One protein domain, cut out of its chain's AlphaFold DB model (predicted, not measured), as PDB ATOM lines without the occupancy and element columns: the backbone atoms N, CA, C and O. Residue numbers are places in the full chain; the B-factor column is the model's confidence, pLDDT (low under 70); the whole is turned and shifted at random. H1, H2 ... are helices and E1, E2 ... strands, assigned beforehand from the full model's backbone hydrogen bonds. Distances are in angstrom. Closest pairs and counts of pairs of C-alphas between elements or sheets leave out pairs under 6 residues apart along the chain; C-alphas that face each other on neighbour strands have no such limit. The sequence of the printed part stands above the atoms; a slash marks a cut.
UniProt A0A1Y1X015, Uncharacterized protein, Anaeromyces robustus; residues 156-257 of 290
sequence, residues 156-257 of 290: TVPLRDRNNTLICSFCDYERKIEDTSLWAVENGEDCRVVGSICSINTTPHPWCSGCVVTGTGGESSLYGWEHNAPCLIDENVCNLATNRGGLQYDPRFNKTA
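AT A GLANCE: This is residues 156 to 257 of the 290 residues of an uncharacterized protein of Anaeromyces robustus (UniProt A0A1Y1X015). Little regular structure: mostly loops, with two small hairpins, E1-E2 and E3-E4, toward opposite ends of the longest axis and short helix H1 between them. A long loop leads to short helix H2, off to one side. The 102 printed residues, 27 in named elements, hold two named helices and four strands in the order E1, E2, H1, E3, E4, H2; the class is mixed, both sheets antiparallel. The whole is compact, radius of gyration of the C-alphas 13.5 A, spanning 41 by 31 by 22 A.

IN THESE COORDINATES: E1, residues 182 to 186, spans 13.0 A from C-alpha 182 at (14.451, 9.209, 8.724). E2 is 189 to 193, 12.5 A; H1, 195 to 198, 5.0 A; E3, 222 to 226, 13.2 A; E4, 229 to 232, 10.2 A; H2, 251 to 254, 5.6 A, ending at (26.613, -11.543, 0.649).

HOW THE PARTS SIT: Hairpin E1-E2 has directions at 140 degrees; N 184 and O 191, 2.9 A apart, are within hydrogen-bond range. The closest C-alphas of H1 and E3, Ser 196 and Leu 222, are 6.3 A apart. Hairpin E3-E4 stands at 146 degrees, with N 224 and O 231 at 2.9 A. H1 and H2, too short for O i to N i+4 pairs, are apart.

THE WHOLE: The C-alphas farthest apart, Gly 188 and Asn 228, are 41.9 A apart. The printed part has no cut; links H1 to E3 and E4 to H2 are long. Residues 242 to 257 have pLDDT under 70.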
ATOM      1  N   THR A 156      37.638   8.599  12.553       82.00
ATOM      2  CA  THR A 156      36.506   7.749  12.209       82.00
ATOM      3  C   THR A 156      36.014   8.147  10.826       82.00
ATOM      4  O   THR A 156      35.501   9.251  10.627       82.00
ATOM      5  N   VAL A 157      36.191   7.257   9.851       88.38
ATOM      6  CA  VAL A 157      35.634   7.451   8.510       88.38
ATOM      7  C   VAL A 157      34.105   7.447   8.634       88.38
ATOM      8  O   VAL A 157      33.561   6.485   9.184       88.38
ATOM      9  N   PRO A 158      33.400   8.489   8.153       91.19
ATOM     10  CA  PRO A 158      31.947   8.541   8.240       91.19
ATOM     11  C   PRO A 158      31.327   7.363   7.487       91.19
ATOM     12  O   PRO A 158      31.713   7.053   6.355       91.19
ATOM     13  N   LEU A 159      30.359   6.704   8.120       90.75
ATOM     14  CA  LEU A 159      29.680   5.553   7.544       90.75
ATOM     15  C   LEU A 159      28.747   6.012   6.417       90.75
ATOM     16  O   LEU A 159      27.988   6.964   6.584       90.75
ATOM     17  N   ARG A 160      28.778   5.323   5.273       92.25
ATOM     18  CA  ARG A 160      27.905   5.617   4.128       92.25
ATOM     19  C   ARG A 160      27.172   4.375   3.644       92.25
ATOM     20  O   ARG A 160      27.686   3.261   3.753       92.25
ATOM     21  N   ASP A 161      25.970   4.574   3.117       89.31
ATOM     22  CA  ASP A 161      25.185   3.510   2.492       89.31
ATOM     23  C   ASP A 161      25.652   3.204   1.053       89.31
ATOM     24  O   ASP A 161      26.593   3.800   0.524       89.31
ATOM     25  N   ARG A 162      24.972   2.260   0.386       86.94
ATOM     26  CA  ARG A 162      25.272   1.874  -1.007       86.94
ATOM     27  C   ARG A 162      25.140   3.039  -1.998       86.94
ATOM     28  O   ARG A 162      25.788   3.014  -3.040       86.94
ATOM     29  N   ASN A 163      24.317   4.035  -1.687       90.12
ATOM     30  CA  ASN A 163      24.094   5.213  -2.521       90.12
ATOM     31  C   ASN A 163      25.056   6.358  -2.167       90.12
ATOM     32  O   ASN A 163      24.862   7.479  -2.632       90.12
ATOM     33  N   ASN A 164      26.089   6.087  -1.359       93.00
ATOM     34  CA  ASN A 164      27.023   7.077  -0.838       93.00
ATOM     35  C   ASN A 164      26.350   8.145   0.053       93.00
ATOM     36  O   ASN A 164      26.906   9.224   0.247       93.00
ATOM     37  N   THR A 165      25.180   7.850   0.624       94.25
ATOM     38  CA  THR A 165      24.496   8.723   1.592       94.25
ATOM     39  C   THR A 165      25.146   8.566   2.961       94.25
ATOM     40  O   THR A 165      25.407   7.436   3.378       94.25
ATOM     41  N   LEU A 166      25.390   9.671   3.669       95.00
ATOM     42  CA  LEU A 166      25.892   9.650   5.044       95.00
ATOM     43  C   LEU A 166      24.892   8.934   5.965       95.00
ATOM     44  O   LEU A 166      23.697   9.201   5.902       95.00
ATOM     45  N   ILE A 167      25.360   8.015   6.807       94.12
ATOM     46  CA  ILE A 167      24.566   7.430   7.894       94.12
ATOM     47  C   ILE A 167      24.869   8.235   9.151       94.12
ATOM     48  O   ILE A 167      26.037   8.339   9.525       94.12
ATOM     49  N   CYS A 168      23.834   8.794   9.782       95.38
ATOM     50  CA  CYS A 168      24.022   9.649  10.949       95.38
ATOM     51  C   CYS A 168      24.675   8.860  12.092       95.38
ATOM     52  O   CYS A 168      24.276   7.728  12.381       95.38
ATOM     53  N   SER A 169      25.644   9.469  12.775       93.19
ATOM     54  CA  SER A 169      26.247   8.904  13.991       93.19
ATOM     55  C   SER A 169      25.329   8.986  15.221       93.19
ATOM     56  O   SER A 169      25.598   8.352  16.243       93.19
ATOM     57  N   PHE A 170      24.236   9.746  15.116       94.50
ATOM     58  CA  PHE A 170      23.230   9.966  16.151       94.50
ATOM     59  C   PHE A 170      21.826   9.548  15.688       94.50
ATOM     60  O   PHE A 170      21.586   9.272  14.513       94.50
ATOM     61  N   CYS A 171      20.895   9.502  16.643       95.94
ATOM     62  CA  CYS A 171      19.551   8.953  16.450       95.94
ATOM     63  C   CYS A 171      18.417   9.978  16.440       95.94
ATOM     64  O   CYS A 171      17.267   9.618  16.183       95.94
ATOM     65  N   ASP A 172      18.732  11.246  16.685       96.62
ATOM     66  CA  ASP A 172      17.788  12.340  16.505       96.62
ATOM     67  C   ASP A 172      17.557  12.577  15.010       96.62
ATOM     68  O   ASP A 172      18.499  12.684  14.230       96.62
ATOM     69  N   TYR A 173      16.294  12.647  14.595       96.81
ATOM     70  CA  TYR A 173      15.923  12.952  13.217       96.81
ATOM     71  C   TYR A 173      15.159  14.273  13.156       96.81
ATOM     72  O   TYR A 173      14.349  14.587  14.026       96.81
ATOM     73  N   GLU A 174      15.392  15.040  12.096       97.38
ATOM     74  CA  GLU A 174      14.719  16.322  11.869       97.38
ATOM     75  C   GLU A 174      13.470  16.151  11.007       97.38
ATOM     76  O   GLU A 174      12.488  16.881  11.152       97.38
ATOM     77  N   ARG A 175      13.504  15.182  10.087       96.31
ATOM     78  CA  ARG A 175      12.432  14.961   9.118       96.31
ATOM     79  C   ARG A 175      12.229  13.480   8.822       96.31
ATOM     80  O   ARG A 175      13.174  12.695   8.777       96.31
ATOM     81  N   LYS A 176      10.967  13.124   8.594       95.94
ATOM     82  CA  LYS A 176      10.527  11.807   8.129       95.94
ATOM     83  C   LYS A 176       9.909  11.973   6.746       95.94
ATOM     84  O   LYS A 176       9.033  12.818   6.576       95.94
ATOM     85  N   ILE A 177      10.369  11.186   5.780       92.25
ATOM     86  CA  ILE A 177       9.819  11.164   4.419       92.25
ATOM     87  C   ILE A 177       8.727  10.078   4.342       92.25
ATOM     88  O   ILE A 177       8.641   9.195   5.200       92.25
ATOM     89  N   GLU A 178       7.834  10.178   3.355       87.06
ATOM     90  CA  GLU A 178       6.689   9.270   3.160       87.06
ATOM     91  C   GLU A 178       7.087   7.788   3.048       87.06
ATOM     92  O   GLU A 178       6.302   6.910   3.400       87.06
ATOM     93  N   ASP A 179       8.318   7.504   2.626       85.69
ATOM     94  CA  ASP A 179       8.883   6.164   2.452       85.69
ATOM     95  C   ASP A 179       9.378   5.515   3.756       85.69
ATOM     96  O   ASP A 179       9.992   4.458   3.707       85.69
ATOM     97  N   THR A 180       9.089   6.120   4.913       86.94
ATOM     98  CA  THR A 180       9.563   5.734   6.257       86.94
ATOM     99  C   THR A 180      11.022   6.069   6.573       86.94
ATOM    100  O   THR A 180      11.406   5.926   7.742       86.94
ATOM    101  N   SER A 181      11.759   6.652   5.618       93.19
ATOM    102  CA  SER A 181      13.138   7.093   5.820       93.19
ATOM    103  C   SER A 181      13.199   8.250   6.820       93.19
ATOM    104  O   SER A 181      12.474   9.247   6.702       93.19
ATOM    105  N   LEU A 182      14.123   8.149   7.774       95.75
ATOM    106  CA  LEU A 182      14.451   9.209   8.724       95.75
ATOM    107  C   LEU A 182      15.729   9.930   8.295       95.75
ATOM    108  O   LEU A 182      16.707   9.293   7.896       95.75
ATOM    109  N   TRP A 183      15.723  11.257   8.392       97.19
ATOM    110  CA  TRP A 183      16.834  12.101   7.964       97.19
ATOM    111  C   TRP A 183      17.157  13.177   8.999       97.19
ATOM    112  O   TRP A 183      16.261  13.712   9.661       97.19
ATOM    113  N   ALA A 184      18.438  13.520   9.084       97.62
ATOM    114  CA  ALA A 184      18.974  14.630   9.862       97.62
ATOM    115  C   ALA A 184      20.115  15.309   9.085       97.62
ATOM    116  O   ALA A 184      20.390  14.947   7.940       97.62
ATOM    117  N   VAL A 185      20.772  16.289   9.704       97.62
ATOM    118  CA  VAL A 185      21.959  16.946   9.147       97.62
ATOM    119  C   VAL A 185      23.146  16.710  10.076       97.62
ATOM    120  O   VAL A 185      23.112  17.080  11.247       97.62
ATOM    121  N   GLU A 186      24.222  16.128   9.552       96.00
ATOM    122  CA  GLU A 186      25.474  15.901  10.276       96.00
ATOM    123  C   GLU A 186      26.626  16.552   9.507       96.00
ATOM    124  O   GLU A 186      26.808  16.319   8.315       96.00
ATOM    125  N   ASN A 187      27.409  17.405  10.176       95.31
ATOM    126  CA  ASN A 187      28.534  18.130   9.565       95.31
ATOM    127  C   ASN A 187      28.160  18.954   8.311       95.31
ATOM    128  O   ASN A 187      28.983  19.149   7.419       95.31
ATOM    129  N   GLY A 188      26.924  19.463   8.250       96.81
ATOM    130  CA  GLY A 188      26.416  20.242   7.115       96.81
ATOM    131  C   GLY A 188      26.003  19.407   5.897       96.81
ATOM    132  O   GLY A 188      25.686  19.986   4.860       96.81
ATOM    133  N   GLU A 189      25.992  18.077   6.009       97.44
ATOM    134  CA  GLU A 189      25.503  17.144   4.992       97.44
ATOM    135  C   GLU A 189      24.229  16.445   5.484       97.44
ATOM    136  O   GLU A 189      24.091  16.141   6.669       97.44
ATOM    137  N   ASP A 190      23.296  16.170   4.572       97.31
ATOM    138  CA  ASP A 190      22.147  15.323   4.881       97.31
ATOM    139  C   ASP A 190      22.608  13.897   5.200       97.31
ATOM    140  O   ASP A 190      23.314  13.258   4.414       97.31
ATOM    141  N   CYS A 191      22.153  13.376   6.333       96.94
ATOM    142  CA  CYS A 191      22.429  12.019   6.762       96.94
ATOM    143  C   CYS A 191      21.131  11.246   7.016       96.94
ATOM    144  O   CYS A 191      20.096  11.800   7.396       96.94
ATOM    145  N   ARG A 192      21.186   9.936   6.784       95.81
ATOM    146  CA  ARG A 192      20.099   8.990   7.018       95.81
ATOM    147  C   ARG A 192      20.212   8.430   8.435       95.81
ATOM    148  O   ARG A 192      21.233   7.840   8.788       95.81
ATOM    149  N   VAL A 193      19.146   8.562   9.218       95.88
ATOM    150  CA  VAL A 193      19.022   7.952  10.549       95.88
ATOM    151  C   VAL A 193      18.460   6.543  10.370       95.88
ATOM    152  O   VAL A 193      17.322   6.361   9.941       95.88
ATOM    153  N   VAL A 194      19.262   5.520  10.656       94.94
ATOM    154  CA  VAL A 194      18.863   4.124  10.429       94.94
ATOM    155  C   VAL A 194      18.086   3.609  11.636       94.94
ATOM    156  O   VAL A 194      18.646   3.421  12.716       94.94
ATOM    157  N   GLY A 195      16.791   3.341  11.445       93.44
ATOM    158  CA  GLY A 195      15.884   2.933  12.521       93.44
ATOM    159  C   GLY A 195      16.379   1.731  13.334       93.44
ATOM    160  O   GLY A 195      16.334   1.772  14.562       93.44
ATOM    161  N   SER A 196      16.944   0.706  12.677       93.88
ATOM    162  CA  SER A 196      17.514  -0.478  13.348       93.88
ATOM    163  C   SER A 196      18.717  -0.177  14.245       93.88
ATOM    164  O   SER A 196      18.887  -0.852  15.255       93.88
ATOM    165  N   ILE A 197      19.522   0.842  13.922       93.00
ATOM    166  CA  ILE A 197      20.650   1.289  14.760       93.00
ATOM    167  C   ILE A 197      20.135   2.108  15.941       93.00
ATOM    168  O   ILE A 197      20.715   2.091  17.017       93.00
ATOM    169  N   CYS A 198      19.036   2.825  15.740       94.81
ATOM    170  CA  CYS A 198      18.516   3.784  16.700       94.81
ATOM    171  C   CYS A 198      17.382   3.255  17.572       94.81
ATOM    172  O   CYS A 198      16.825   4.011  18.364       94.81
ATOM    173  N   SER A 199      17.025   1.977  17.428       95.12
ATOM    174  CA  SER A 199      15.852   1.387  18.081       95.12
ATOM    175  C   SER A 199      14.563   2.177  17.788       95.12
ATOM    176  O   SER A 199      13.647   2.244  18.607       95.12
ATOM    177  N   ILE A 200      14.471   2.766  16.588       94.75
ATOM    178  CA  ILE A 200      13.290   3.486  16.095       94.75
ATOM    179  C   ILE A 200      12.625   2.639  15.013       94.75
ATOM    180  O   ILE A 200      13.238   2.309  14.001       94.75
ATOM    181  N   ASN A 201      11.345   2.319  15.202       94.88
ATOM    182  CA  ASN A 201      10.569   1.582  14.214       94.88
ATOM    183  C   ASN A 201       9.584   2.508  13.504       94.88
ATOM    184  O   ASN A 201       8.528   2.848  14.038       94.88
ATOM    185  N   THR A 202       9.941   2.924  12.295       93.31
ATOM    186  CA  THR A 202       9.063   3.705  11.414       93.31
ATOM    187  C   THR A 202       8.269   2.848  10.440       93.31
ATOM    188  O   THR A 202       7.379   3.381   9.771       93.31
ATOM    189  N   THR A 203       8.588   1.556  10.368       91.81
ATOM    190  CA  THR A 203       8.009   0.584   9.442       91.81
ATOM    191  C   THR A 203       6.725  -0.020  10.027       91.81
ATOM    192  O   THR A 203       6.516   0.021  11.241       91.81
ATOM    193  N   PRO A 204       5.848  -0.623   9.207       93.38
ATOM    194  CA  PRO A 204       4.696  -1.375   9.715       93.38
ATOM    195  C   PRO A 204       5.081  -2.734  10.330       93.38
ATOM    196  O   PRO A 204       4.222  -3.421  10.883       93.38
ATOM    197  N   HIS A 205       6.339  -3.160  10.202       94.69
ATOM    198  CA  HIS A 205       6.810  -4.458  10.674       94.69
ATOM    199  C   HIS A 205       7.200  -4.379  12.152       94.69
ATOM    200  O   HIS A 205       7.863  -3.421  12.535       94.69
ATOM    201  N   PRO A 206       6.831  -5.348  13.006       97.19
ATOM    202  CA  PRO A 206       7.237  -5.343  14.411       97.19
ATOM    203  C   PRO A 206       8.749  -5.571  14.560       97.19
ATOM    204  O   PRO A 206       9.416  -5.993  13.618       97.19
ATOM    205  N   TRP A 207       9.291  -5.344  15.757       97.81
ATOM    206  CA  TRP A 207      10.653  -5.777  16.081       97.81
ATOM    207  C   TRP A 207      10.748  -7.306  16.141       97.81
ATOM    208  O   TRP A 207       9.839  -7.971  16.645       97.81
ATOM    209  N   CYS A 208      11.855  -7.860  15.654       97.44
ATOM    210  CA  CYS A 208      12.199  -9.261  15.845       97.44
ATOM    211  C   CYS A 208      12.534  -9.515  17.320       97.44
ATOM    212  O   CYS A 208      13.155  -8.688  17.985       97.44
ATOM    213  N   SER A 209      12.130 -10.676  17.830       96.75
ATOM    214  CA  SER A 209      12.549 -11.175  19.144       96.75
ATOM    215  C   SER A 209      13.967 -11.751  19.105       96.75
ATOM    216  O   SER A 209      14.666 -11.750  20.116       96.75
ATOM    217  N   GLY A 210      14.387 -12.270  17.953       94.94
ATOM    218  CA  GLY A 210      15.722 -12.773  17.679       94.94
ATOM    219  C   GLY A 210      16.550 -11.843  16.790       94.94
ATOM    220  O   GLY A 210      16.082 -10.863  16.218       94.94
ATOM    221  N   CYS A 211      17.829 -12.193  16.670       96.88
ATOM    222  CA  CYS A 211      18.853 -11.393  15.992       96.88
ATOM    223  C   CYS A 211      19.315 -12.011  14.666       96.88
ATOM    224  O   CYS A 211      20.441 -11.786  14.218       96.88
ATOM    225  N   VAL A 212      18.479 -12.856  14.059       94.56
ATOM    226  CA  VAL A 212      18.816 -13.548  12.810       94.56
ATOM    227  C   VAL A 212      18.450 -12.660  11.629       94.56
ATOM    228  O   VAL A 212      17.289 -12.572  11.238       94.56
ATOM    229  N   VAL A 213      19.466 -12.029  11.045       94.31
ATOM    230  CA  VAL A 213      19.324 -11.219   9.831       94.31
ATOM    231  C   VAL A 213      19.040 -12.126   8.639       94.31
ATOM    232  O   VAL A 213      19.867 -12.960   8.270       94.31
ATOM    233  N   THR A 214      17.878 -11.943   8.018       94.31
ATOM    234  CA  THR A 214      17.482 -12.629   6.780       94.31
ATOM    235  C   THR A 214      17.471 -11.695   5.574       94.31
ATOM    236  O   THR A 214      17.419 -12.172   4.444       94.31
ATOM    237  N   GLY A 215      17.534 -10.379   5.791       90.81
ATOM    238  CA  GLY A 215      17.612  -9.388   4.725       90.81
ATOM    239  C   GLY A 215      18.079  -8.017   5.207       90.81
ATOM    240  O   GLY A 215      18.101  -7.721   6.401       90.81
ATOM    241  N   THR A 216      18.438  -7.165   4.251       91.31
ATOM    242  CA  THR A 216      18.771  -5.754   4.477       91.31
ATOM    243  C   THR A 216      17.890  -4.918   3.560       91.31
ATOM    244  O   THR A 216      17.877  -5.143   2.350       91.31
ATOM    245  N   GLY A 217      17.118  -3.996   4.130       87.31
ATOM    246  CA  GLY A 217      16.251  -3.107   3.361       87.31
ATOM    247  C   GLY A 217      17.028  -1.986   2.675       87.31
ATOM    248  O   GLY A 217      18.224  -1.800   2.901       87.31
ATOM    249  N   GLY A 218      16.325  -1.203   1.851       82.62
ATOM    250  CA  GLY A 218      16.920  -0.080   1.114       82.62
ATOM    251  C   GLY A 218      17.553   0.985   2.016       82.62
ATOM    252  O   GLY A 218      18.530   1.614   1.630       82.62
ATOM    253  N   GLU A 219      17.058   1.129   3.244       85.69
ATOM    254  CA  GLU A 219      17.539   2.113   4.220       85.69
ATOM    255  C   GLU A 219      18.744   1.629   5.036       85.69
ATOM    256  O   GLU A 219      19.066   2.207   6.067       85.69
ATOM    257  N   SER A 220      19.396   0.540   4.617       88.75
ATOM    258  CA  SER A 220      20.405  -0.182   5.413       88.75
ATOM    259  C   SER A 220      19.875  -0.773   6.727       88.75
ATOM    260  O   SER A 220      20.663  -1.239   7.553       88.75
ATOM    261  N   SER A 221      18.552  -0.793   6.908       92.25
ATOM    262  CA  SER A 221      17.890  -1.427   8.043       92.25
ATOM    263  C   SER A 221      17.973  -2.946   7.939       92.25
ATOM    264  O   SER A 221      17.807  -3.513   6.853       92.25
ATOM    265  N   LEU A 222      18.223  -3.619   9.061       94.00
ATOM    266  CA  LEU A 222      18.301  -5.078   9.117       94.00
ATOM    267  C   LEU A 222      16.919  -5.680   9.373       94.00
ATOM    268  O   LEU A 222      16.187  -5.223  10.248       94.00
ATOM    269  N   TYR A 223      16.576  -6.722   8.618       95.69
ATOM    270  CA  TYR A 223      15.301  -7.424   8.721       95.69
ATOM    271  C   TYR A 223      15.516  -8.903   9.023       95.69
ATOM    272  O   TYR A 223      16.451  -9.532   8.517       95.69
ATOM    273  N   GLY A 224      14.618  -9.447   9.833       96.12
ATOM    274  CA  GLY A 224      14.489 -10.866  10.126       96.12
ATOM    275  C   GLY A 224      13.147 -11.415   9.646       96.12
ATOM    276  O   GLY A 224      12.293 -10.691   9.123       96.12
ATOM    277  N   TRP A 225      12.958 -12.715   9.850       94.62
ATOM    278  CA  TRP A 225      11.700 -13.403   9.585       94.62
ATOM    279  C   TRP A 225      11.311 -14.245  10.794       94.62
ATOM    280  O   TRP A 225      11.943 -15.262  11.083       94.62
ATOM    281  N   GLU A 226      10.259 -13.833  11.496       93.75
ATOM    282  CA  GLU A 226       9.784 -14.490  12.710       93.75
ATOM    283  C   GLU A 226       8.263 -14.540  12.721       93.75
ATOM    284  O   GLU A 226       7.592 -13.655  12.199       93.75
ATOM    285  N   HIS A 227       7.693 -15.589  13.314       93.56
ATOM    286  CA  HIS A 227       6.236 -15.732  13.420       93.56
ATOM    287  C   HIS A 227       5.498 -15.625  12.065       93.56
ATOM    288  O   HIS A 227       4.377 -15.127  12.004       93.56
ATOM    289  N   ASN A 228       6.117 -16.117  10.981       90.38
ATOM    290  CA  ASN A 228       5.616 -16.031   9.600       90.38
ATOM    291  C   ASN A 228       5.403 -14.601   9.076       90.38
ATOM    292  O   ASN A 228       4.614 -14.401   8.153       90.38
ATOM    293  N   ALA A 229       6.103 -13.621   9.642       93.00
ATOM    294  CA  ALA A 229       6.068 -12.243   9.192       93.00
ATOM    295  C   ALA A 229       7.487 -11.649   9.142       93.00
ATOM    296  O   ALA A 229       8.372 -12.068   9.897       93.00
ATOM    297  N   PRO A 230       7.727 -10.661   8.266       95.75
ATOM    298  CA  PRO A 230       8.935  -9.854   8.342       95.75
ATOM    299  C   PRO A 230       8.931  -9.022   9.628       95.75
ATOM    300  O   PRO A 230       7.890  -8.523  10.065       95.75
ATOM    301  N   CYS A 231      10.110  -8.854  10.210       97.38
ATOM    302  CA  CYS A 231      10.323  -8.033  11.392       97.38
ATOM    303  C   CYS A 231      11.618  -7.222  11.251       97.38
ATOM    304  O   CYS A 231      12.530  -7.606  10.513       97.38
ATOM    305  N   LEU A 232      11.685  -6.075  11.920       96.56
ATOM    306  CA  LEU A 232      12.864  -5.214  11.962       96.56
ATOM    307  C   LEU A 232      13.811  -5.715  13.062       96.56
ATOM    308  O   LEU A 232      13.351  -6.093  14.135       96.56
ATOM    309  N   ILE A 233      15.118  -5.740  12.825       96.69
ATOM    310  CA  ILE A 233      16.103  -6.158  13.833       96.69
ATOM    311  C   ILE A 233      16.607  -4.931  14.573       96.69
ATOM    312  O   ILE A 233      17.093  -3.993  13.948       96.69
ATOM    313  N   ASP A 234      16.518  -4.954  15.900       96.44
ATOM    314  CA  ASP A 234      17.116  -3.930  16.751       96.44
ATOM    315  C   ASP A 234      18.606  -4.244  16.950       96.44
ATOM    316  O   ASP A 234      18.985  -5.202  17.628       96.44
ATOM    317  N   GLU A 235      19.473  -3.449  16.329       94.38
ATOM    318  CA  GLU A 235      20.918  -3.662  16.357       94.38
ATOM    319  C   GLU A 235      21.542  -3.381  17.724       94.38
ATOM    320  O   GLU A 235      22.610  -3.928  18.009       94.38
ATOM    321  N   ASN A 236      20.902  -2.574  18.572       93.12
ATOM    322  CA  ASN A 236      21.376  -2.322  19.930       93.12
ATOM    323  C   ASN A 236      21.084  -3.527  20.816       93.12
ATOM    324  O   ASN A 236      21.983  -4.038  21.484       93.12
ATOM    325  N   VAL A 237      19.849  -4.035  20.761       93.88
ATOM    326  CA  VAL A 237      19.440  -5.243  21.496       93.88
ATOM    327  C   VAL A 237      20.264  -6.450  21.047       93.88
ATOM    328  O   VAL A 237      20.688  -7.262  21.868       93.88
ATOM    329  N   CYS A 238      20.550  -6.535  19.749       94.44
ATOM    330  CA  CYS A 238      21.338  -7.613  19.164       94.44
ATOM    331  C   CYS A 238      22.858  -7.419  19.243       94.44
ATOM    332  O   CYS A 238      23.598  -8.297  18.799       94.44
ATOM    333  N   ASN A 239      23.334  -6.294  19.790       92.56
ATOM    334  CA  ASN A 239      24.751  -5.924  19.847       92.56
ATOM    335  C   ASN A 239      25.464  -6.009  18.475       92.56
ATOM    336  O   ASN A 239      26.607  -6.456  18.358       92.56
ATOM    337  N   LEU A 240      24.759  -5.602  17.416       89.06
ATOM    338  CA  LEU A 240      25.264  -5.524  16.044       89.06
ATOM    339  C   LEU A 240      25.806  -4.123  15.715       89.06
ATOM    340  O   LEU A 240      26.734  -4.007  14.914       89.06
ATOM    341  N   ALA A 241      25.287  -3.076  16.368       80.38
ATOM    342  CA  ALA A 241      25.638  -1.679  16.090       80.38
ATOM    343  C   ALA A 241      27.117  -1.352  16.382       80.38
ATOM    344  O   ALA A 241      27.763  -0.602  15.648       80.38
ATOM    345  N   THR A 242      27.687  -1.970  17.417       66.81
ATOM    346  CA  THR A 242      29.055  -1.715  17.903       66.81
ATOM    347  C   THR A 242      30.152  -2.174  16.939       66.81
ATOM    348  O   THR A 242      31.288  -1.718  17.038       66.81
ATOM    349  N   ASN A 243      29.830  -3.023  15.958       60.66
ATOM    350  CA  ASN A 243      30.812  -3.570  15.019       60.66
ATOM    351  C   ASN A 243      31.006  -2.728  13.746       60.66
ATOM    352  O   ASN A 243      31.836  -3.081  12.908       60.66
ATOM    353  N   ARG A 244      30.279  -1.614  13.578       64.06
ATOM    354  CA  ARG A 244      30.379  -0.781  12.365       64.06
ATOM    355  C   ARG A 244      31.600   0.152  12.354       64.06
ATOM    356  O   ARG A 244      32.036   0.553  11.283       64.06
ATOM    357  N   GLY A 245      32.179   0.456  13.520       47.88
ATOM    358  CA  GLY A 245      33.270   1.432  13.675       47.88
ATOM    359  C   GLY A 245      34.687   0.938  13.348       47.88
ATOM    360  O   GLY A 245      35.625   1.717  13.449       47.88
ATOM    361  N   GLY A 246      34.877  -0.330  12.965       43.22
ATOM    362  CA  GLY A 246      36.221  -0.886  12.729       43.22
ATOM    363  C   GLY A 246      36.310  -1.981  11.668       43.22
ATOM    364  O   GLY A 246      37.379  -2.554  11.463       43.22
ATOM    365  N   LEU A 247      35.211  -2.289  10.981       35.06
ATOM    366  CA  LEU A 247      35.182  -3.318   9.953       35.06
ATOM    367  C   LEU A 247      34.747  -2.697   8.634       35.06
ATOM    368  O   LEU A 247      33.588  -2.342   8.434       35.06
ATOM    369  N   GLN A 248      35.738  -2.594   7.744       39.44
ATOM    370  CA  GLN A 248      35.620  -2.805   6.305       39.44
ATOM    371  C   GLN A 248      34.269  -3.447   5.981       39.44
ATOM    372  O   GLN A 248      34.020  -4.553   6.462       39.44
ATOM    373  N   TYR A 249      33.412  -2.743   5.225       42.16
ATOM    374  CA  TYR A 249      32.187  -3.294   4.644       42.16
ATOM    375  C   TYR A 249      32.522  -4.697   4.153       42.16
ATOM    376  O   TYR A 249      33.234  -4.838   3.161       42.16
ATOM    377  N   ASP A 250      32.144  -5.726   4.911       38.62
ATOM    378  CA  ASP A 250      32.545  -7.074   4.566       38.62
ATOM    379  C   ASP A 250      31.532  -7.520   3.517       38.62
ATOM    380  O   ASP A 250      30.373  -7.794   3.862       38.62
ATOM    381  N   PRO A 251      31.915  -7.621   2.228       42.53
ATOM    382  CA  PRO A 251      31.022  -8.156   1.212       42.53
ATOM    383  C   PRO A 251      30.597  -9.591   1.550       42.53
ATOM    384  O   PRO A 251      29.737 -10.147   0.873       42.53
ATOM    385  N   ARG A 252      31.136 -10.220   2.605       36.06
ATOM    386  CA  ARG A 252      30.602 -11.451   3.165       36.06
ATOM    387  C   ARG A 252      29.229 -11.307   3.817       36.06
ATOM    388  O   ARG A 252      28.607 -12.336   3.932       36.06
ATOM    389  N   PHE A 253      28.588 -10.163   4.060       44.50
ATOM    390  CA  PHE A 253      27.113 -10.213   4.258       44.50
ATOM    391  C   PHE A 253      26.326 -10.597   2.974       44.50
ATOM    392  O   PHE A 253      25.134 -10.870   3.031       44.50
ATOM    393  N   ASN A 254      27.031 -10.789   1.846       37.16
ATOM    394  CA  ASN A 254      26.613 -11.543   0.649       37.16
ATOM    395  C   ASN A 254      27.197 -12.994   0.600       37.16
ATOM    396  O   ASN A 254      27.151 -13.677  -0.418       37.16
ATOM    397  N   LYS A 255      27.838 -13.483   1.675       32.84
ATOM    398  CA  LYS A 255      28.639 -14.733   1.724       32.84
ATOM    399  C   LYS A 255      28.771 -15.436   3.104       32.84
ATOM    400  O   LYS A 255      29.308 -16.543   3.146       32.84
ATOM    401  N   THR A 256      28.282 -14.894   4.226       31.67
ATOM    402  CA  THR A 256      28.438 -15.424   5.606       31.67
ATOM    403  C   THR A 256      27.420 -16.525   5.921       31.67
ATOM    404  O   THR A 256      27.288 -16.955   7.057       31.67
ATOM    405  N   ALA A 257      26.789 -17.102   4.897       40.47
ATOM    406  CA  ALA A 257      26.218 -18.446   4.974       40.47
ATOM    407  C   ALA A 257      27.295 -19.562   4.964       40.47
ATOM    408  O   ALA A 257      26.953 -20.737   4.994       40.47
TER     409      ALA A 257